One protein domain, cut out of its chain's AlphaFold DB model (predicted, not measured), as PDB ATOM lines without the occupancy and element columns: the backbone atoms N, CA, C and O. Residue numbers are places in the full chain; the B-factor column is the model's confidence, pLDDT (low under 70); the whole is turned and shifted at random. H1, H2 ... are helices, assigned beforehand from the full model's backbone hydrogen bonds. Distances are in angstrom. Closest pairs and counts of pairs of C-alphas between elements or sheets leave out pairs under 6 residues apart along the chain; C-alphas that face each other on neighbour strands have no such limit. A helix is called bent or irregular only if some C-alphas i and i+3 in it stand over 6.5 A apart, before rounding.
ATOM      1  N   LEU A 635     -25.633   0.728  53.647       76.56
ATOM      2  CA  LEU A 635     -26.627   1.771  53.399       76.56
ATOM      3  C   LEU A 635     -26.179   2.717  52.278       76.56
ATOM      4  O   LEU A 635     -26.999   3.050  51.430       76.56
ATOM      5  N   GLU A 636     -24.905   3.110  52.256       77.94
ATOM      6  CA  GLU A 636     -24.312   3.924  51.190       77.94
ATOM      7  C   GLU A 636     -24.306   3.163  49.857       77.94
ATOM      8  O   GLU A 636     -24.737   3.714  48.855       77.94
ATOM      9  N   ASP A 637     -23.931   1.880  49.849       81.44
ATOM     10  CA  ASP A 637     -23.950   1.009  48.663       81.44
ATOM     11  C   ASP A 637     -25.387   0.846  48.132       81.44
ATOM     12  O   ASP A 637     -25.642   1.070  46.953       81.44
ATOM     13  N   LEU A 638     -26.377   0.610  49.008       79.44
ATOM     14  CA  LEU A 638     -27.790   0.552  48.606       79.44
ATOM     15  C   LEU A 638     -28.317   1.904  48.101       79.44
ATOM     16  O   LEU A 638     -29.142   1.941  47.185       79.44
ATOM     17  N   LEU A 639     -27.894   3.018  48.705       79.81
ATOM     18  CA  LEU A 639     -28.252   4.369  48.264       79.81
ATOM     19  C   LEU A 639     -27.598   4.700  46.923       79.81
ATOM     20  O   LEU A 639     -28.249   5.314  46.082       79.81
ATOM     21  N   GLN A 640     -26.365   4.258  46.700       76.44
ATOM     22  CA  GLN A 640     -25.607   4.465  45.476       76.44
ATOM     23  C   GLN A 640     -26.105   3.561  44.340       76.44
ATOM     24  O   GLN A 640     -26.210   4.041  43.214       76.44
ATOM     25  N   ASP A 641     -26.531   2.328  44.623       80.12
ATOM     26  CA  ASP A 641     -27.269   1.454  43.700       80.12
ATOM     27  C   ASP A 641     -28.647   2.029  43.360       80.12
ATOM     28  O   ASP A 641     -29.046   2.063  42.197       80.12
ATOM     29  N   THR A 642     -29.382   2.538  44.355       76.31
ATOM     30  CA  THR A 642     -30.695   3.163  44.124       76.31
ATOM     31  C   THR A 642     -30.541   4.455  43.320       76.31
ATOM     32  O   THR A 642     -31.316   4.700  42.397       76.31
ATOM     33  N   ALA A 643     -29.521   5.266  43.614       73.62
ATOM     34  CA  ALA A 643     -29.191   6.460  42.851       73.62
ATOM     35  C   ALA A 643     -28.765   6.102  41.424       73.62
ATOM     36  O   ALA A 643     -29.281   6.705  40.490       73.62
ATOM     37  N   GLN A 644     -27.898   5.104  41.227       74.44
ATOM     38  CA  GLN A 644     -27.510   4.619  39.899       74.44
ATOM     39  C   GLN A 644     -28.706   4.068  39.120       74.44
ATOM     40  O   GLN A 644     -28.848   4.394  37.949       74.44
ATOM     41  N   ALA A 645     -29.611   3.317  39.749       74.94
ATOM     42  CA  ALA A 645     -30.845   2.865  39.111       74.94
ATOM     43  C   ALA A 645     -31.729   4.051  38.686       74.94
ATOM     44  O   ALA A 645     -32.222   4.072  37.558       74.94
ATOM     45  N   PHE A 646     -31.874   5.075  39.537       74.19
ATOM     46  CA  PHE A 646     -32.568   6.313  39.172       74.19
ATOM     47  C   PHE A 646     -31.876   7.038  38.010       74.19
ATOM     48  O   PHE A 646     -32.548   7.351  37.030       74.19
ATOM     49  N   TRP A 647     -30.553   7.226  38.061       68.06
ATOM     50  CA  TRP A 647     -29.765   7.813  36.975       68.06
ATOM     51  C   TRP A 647     -29.894   7.013  35.677       68.06
ATOM     52  O   TRP A 647     -30.095   7.617  34.635       68.06
ATOM     53  N   VAL A 648     -29.877   5.679  35.709       76.31
ATOM     54  CA  VAL A 648     -30.102   4.833  34.524       76.31
ATOM     55  C   VAL A 648     -31.521   5.008  33.981       76.31
ATOM     56  O   VAL A 648     -31.683   5.139  32.772       76.31
ATOM     57  N   THR A 649     -32.553   5.077  34.831       69.94
ATOM     58  CA  THR A 649     -33.929   5.323  34.353       69.94
ATOM     59  C   THR A 649     -34.149   6.738  33.824       69.94
ATOM     60  O   THR A 649     -34.930   6.918  32.892       69.94
ATOM     61  N   GLU A 650     -33.460   7.739  34.374       69.75
ATOM     62  CA  GLU A 650     -33.557   9.115  33.894       69.75
ATOM     63  C   GLU A 650     -32.715   9.310  32.629       69.75
ATOM     64  O   GLU A 650     -33.209   9.900  31.679       69.75
ATOM     65  N   MET A 651     -31.534   8.690  32.520       64.25
ATOM     66  CA  MET A 651     -30.774   8.599  31.266       64.25
ATOM     67  C   MET A 651     -31.534   7.820  30.185       64.25
ATOM     68  O   MET A 651     -31.452   8.193  29.021       64.25
ATOM     69  N   HIS A 652     -32.313   6.789  30.535       58.62
ATOM     70  CA  HIS A 652     -33.186   6.089  29.586       58.62
ATOM     71  C   HIS A 652     -34.309   7.003  29.087       58.62
ATOM     72  O   HIS A 652     -34.498   7.131  27.882       58.62
ATOM     73  N   LYS A 653     -35.000   7.717  29.986       62.38
ATOM     74  CA  LYS A 653     -36.013   8.712  29.596       62.38
ATOM     75  C   LYS A 653     -35.429   9.888  28.829       62.38
ATOM     76  O   LYS A 653     -36.091  10.399  27.935       62.38
ATOM     77  N   GLU A 654     -34.236  10.355  29.184       55.56
ATOM     78  CA  GLU A 654     -33.525  11.392  28.445       55.56
ATOM     79  C   GLU A 654     -33.063  10.872  27.083       55.56
ATOM     80  O   GLU A 654     -33.080  11.634  26.129       55.56
ATOM     81  N   ALA A 655     -32.681   9.600  26.950       57.06
ATOM     82  CA  ALA A 655     -32.372   8.982  25.662       57.06
ATOM     83  C   ALA A 655     -33.638   8.849  24.799       57.06
ATOM     84  O   ALA A 655     -33.625   9.255  23.641       57.06
ATOM     85  N   GLU A 656     -34.760   8.400  25.365       58.47
ATOM     86  CA  GLU A 656     -36.073   8.385  24.700       58.47
ATOM     87  C   GLU A 656     -36.528   9.804  24.304       58.47
ATOM     88  O   GLU A 656     -37.033  10.014  23.201       58.47
ATOM     89  N   GLN A 657     -36.289  10.808  25.153       59.12
ATOM     90  CA  GLN A 657     -36.562  12.217  24.848       59.12
ATOM     91  C   GLN A 657     -35.567  12.820  23.846       59.12
ATOM     92  O   GLN A 657     -35.974  13.660  23.053       59.12
ATOM     93  N   ARG A 658     -34.301  12.380  23.804       55.59
ATOM     94  CA  ARG A 658     -33.315  12.751  22.769       55.59
ATOM     95  C   ARG A 658     -33.685  12.140  21.412       55.59
ATOM     96  O   ARG A 658     -33.614  12.832  20.404       55.59
ATOM     97  N   LEU A 659     -34.188  10.903  21.388       56.78
ATOM     98  CA  LEU A 659     -34.736  10.244  20.192       56.78
ATOM     99  C   LEU A 659     -36.025  10.921  19.678       56.78
ATOM    100  O   LEU A 659     -36.298  10.920  18.474       56.78
ATOM    101  N   GLN A 660     -36.816  11.544  20.558       57.97
ATOM    102  CA  GLN A 660     -37.995  12.327  20.156       57.97
ATOM    103  C   GLN A 660     -37.710  13.817  19.891       57.97
ATOM    104  O   GLN A 660     -38.443  14.434  19.113       57.97
ATOM    105  N   GLY A 661     -36.655  14.379  20.483       64.62
ATOM    106  CA  GLY A 661     -36.265  15.785  20.373       64.62
ATOM    107  C   GLY A 661     -35.761  16.185  18.978       64.62
ATOM    108  O   GLY A 661     -35.404  15.317  18.179       64.62
ATOM    109  N   PRO A 662     -35.728  17.493  18.657       67.44
ATOM    110  CA  PRO A 662     -35.349  18.012  17.342       67.44
ATOM    111  C   PRO A 662     -33.820  18.115  17.178       67.44
ATOM    112  O   PRO A 662     -33.278  19.185  16.915       67.44
ATOM    113  N   THR A 663     -33.109  17.005  17.366       80.62
ATOM    114  CA  THR A 663     -31.656  16.909  17.162       80.62
ATOM    115  C   THR A 663     -31.371  16.349  15.764       80.62
ATOM    116  O   THR A 663     -32.149  15.559  15.236       80.62
ATOM    117  N   LEU A 664     -30.256  16.741  15.136       83.06
ATOM    118  CA  LEU A 664     -29.903  16.254  13.792       83.06
ATOM    119  C   LEU A 664     -29.782  14.720  13.750       83.06
ATOM    120  O   LEU A 664     -30.298  14.083  12.840       83.06
ATOM    121  N   GLU A 665     -29.162  14.127  14.769       81.81
ATOM    122  CA  GLU A 665     -28.972  12.678  14.896       81.81
ATOM    123  C   GLU A 665     -30.302  11.911  15.021       81.81
ATOM    124  O   GLU A 665     -30.508  10.916  14.328       81.81
ATOM    125  N   SER A 666     -31.252  12.406  15.824       81.31
ATOM    126  CA  SER A 666     -32.586  11.801  15.940       81.31
ATOM    127  C   SER A 666     -33.437  12.013  14.685       81.31
ATOM    128  O   SER A 666     -34.237  11.147  14.334       81.31
ATOM    129  N   MET A 667     -33.245  13.125  13.966       84.25
ATOM    130  CA  MET A 667     -33.875  13.359  12.665       84.25
ATOM    131  C   MET A 667     -33.338  12.397  11.597       84.25
ATOM    132  O   MET A 667     -34.138  11.810  10.874       84.25
ATOM    133  N   LEU A 668     -32.021  12.173  11.540       88.00
ATOM    134  CA  LEU A 668     -31.393  11.206  10.633       88.00
ATOM    135  C   LEU A 668     -31.827   9.769  10.948       88.00
ATOM    136  O   LEU A 668     -32.214   9.042  10.038       88.00
ATOM    137  N   LEU A 669     -31.860   9.376  12.225       87.44
ATOM    138  CA  LEU A 669     -32.332   8.049  12.631       87.44
ATOM    139  C   LEU A 669     -33.823   7.838  12.301       87.44
ATOM    140  O   LEU A 669     -34.214   6.758  11.861       87.44
ATOM    141  N   ARG A 670     -34.650   8.885  12.441       87.62
ATOM    142  CA  ARG A 670     -36.066   8.880  12.032       87.62
ATOM    143  C   ARG A 670     -36.230   8.857  10.507       87.62
ATOM    144  O   ARG A 670     -37.168   8.243  10.011       87.62
ATOM    145  N   MET A 671     -35.337   9.497   9.750       85.00
ATOM    146  CA  MET A 671     -35.305   9.392   8.285       85.00
ATOM    147  C   MET A 671     -34.940   7.976   7.834       85.00
ATOM    148  O   MET A 671     -35.624   7.436   6.970       85.00
ATOM    149  N   GLU A 672     -33.942   7.349   8.460       91.94
ATOM    150  CA  GLU A 672     -33.575   5.953   8.194       91.94
ATOM    151  C   GLU A 672     -34.713   4.985   8.572       91.94
ATOM    152  O   GLU A 672     -34.978   4.021   7.857       91.94
ATOM    153  N   GLU A 673     -35.447   5.257   9.657       91.94
ATOM    154  CA  GLU A 673     -36.654   4.506  10.023       91.94
ATOM    155  C   GLU A 673     -37.762   4.640   8.973       91.94
ATOM    156  O   GLU A 673     -38.269   3.627   8.493       91.94
ATOM    157  N   MET A 674     -38.073   5.861   8.525       89.38
ATOM    158  CA  MET A 674     -39.034   6.079   7.437       89.38
ATOM    159  C   MET A 674     -38.588   5.440   6.114       89.38
ATOM    160  O   MET A 674     -39.429   4.969   5.348       89.38
ATOM    161  N   GLU A 675     -37.285   5.405   5.821       91.31
ATOM    162  CA  GLU A 675     -36.751   4.722   4.643       91.31
ATOM    163  C   GLU A 675     -36.875   3.196   4.771       91.31
ATOM    164  O   GLU A 675     -37.294   2.531   3.819       91.31
ATOM    165  N   ARG A 676     -36.595   2.630   5.954       93.75
ATOM    166  CA  ARG A 676     -36.832   1.210   6.260       93.75
ATOM    167  C   ARG A 676     -38.311   0.846   6.105       93.75
ATOM    168  O   ARG A 676     -38.605  -0.123   5.406       93.75
ATOM    169  N   ASP A 677     -39.228   1.656   6.629       93.19
ATOM    170  CA  ASP A 677     -40.678   1.472   6.476       93.19
ATOM    171  C   ASP A 677     -41.125   1.568   5.011       93.19
ATOM    172  O   ASP A 677     -41.894   0.730   4.531       93.19
ATOM    173  N   GLN A 678     -40.626   2.551   4.251       90.06
ATOM    174  CA  GLN A 678     -40.909   2.647   2.815       90.06
ATOM    175  C   GLN A 678     -40.393   1.426   2.052       90.06
ATOM    176  O   GLN A 678     -41.092   0.913   1.176       90.06
ATOM    177  N   ASN A 679     -39.190   0.950   2.371       85.44
ATOM    178  CA  ASN A 679     -38.613  -0.235   1.753       85.44
ATOM    179  C   ASN A 679     -39.389  -1.503   2.134       85.44
ATOM    180  O   ASN A 679     -39.637  -2.333   1.260       85.44
ATOM    181  N   GLU A 680     -39.878  -1.623   3.372       91.56
ATOM    182  CA  GLU A 680     -40.761  -2.721   3.766       91.56
ATOM    183  C   GLU A 680     -42.113  -2.650   3.038       91.56
ATOM    184  O   GLU A 680     -42.585  -3.655   2.507       91.56
ATOM    185  N   VAL A 681     -42.726  -1.468   2.915       87.62
ATOM    186  CA  VAL A 681     -43.965  -1.277   2.139       87.62
ATOM    187  C   VAL A 681     -43.753  -1.608   0.659       87.62
ATOM    188  O   VAL A 681     -44.606  -2.263   0.060       87.62
TER     189      VAL A 681
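AT A GLANCE: This is residues 635 to 681 of the 858 residues of an uncharacterized protein of Danionella translucida (UniProt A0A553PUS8). One long helix, H1, meets a shorter helix, H2, end to end at a corner, in a wide open V or bent rod with no core. The far part of each helix stands free, residues 635 to 656 of H1 and residues 671 to 681 of H2. The printed part has 47 residues with two named helices, H1 then H2, and no named strand; its class is all helix. It is extended, with a radius of gyration of the C-alphas of 16.8 A and spans of 54 by 21 by 10 A.

IN THESE COORDINATES: H1, the longest helix, holds residues 635 to 660 and measures 36.7 A from first to last C-alpha. It runs from C-alpha 635 at (-26.627, 1.771, 53.399) to C-alpha 660 at (-37.995, 12.327, 20.156). H2 holds residues 664 to 681 and measures 25.3 A, ending with C-alpha 681 at (-43.965, -1.277, 2.139). Neither helix is bent.

HOW THE PARTS SIT: H1 and H2 only just touch, and only at the corner by their link, with 3 pairs of C-alphas within 8 A. H1 touches with residues 658 to 660 alone, and H2 with residue 666 alone. The closest C-alphas of the two helices are those of Leu 659 and Ser 666, 5.0 A apart. Their lines stand at a steep tilt of 64 degrees, and they run the same way. Their centres are 28.1 A apart. In both H1 and H2 every backbone O i to N i+4 pair is within hydrogen-bond range.

THE WHOLE: The two C-alphas farthest apart are those of Leu 635 and Val 681, at 54.2 A, the first and last printed. The outline is a rod. The printed part has no cut, and the link from H1 to H2, of three residues, is tight. The mean pLDDT of the printed part is 76.4; residue 647 and residues 649 to 662 are under 70. The mean is 69 for H1 and 88 for H2.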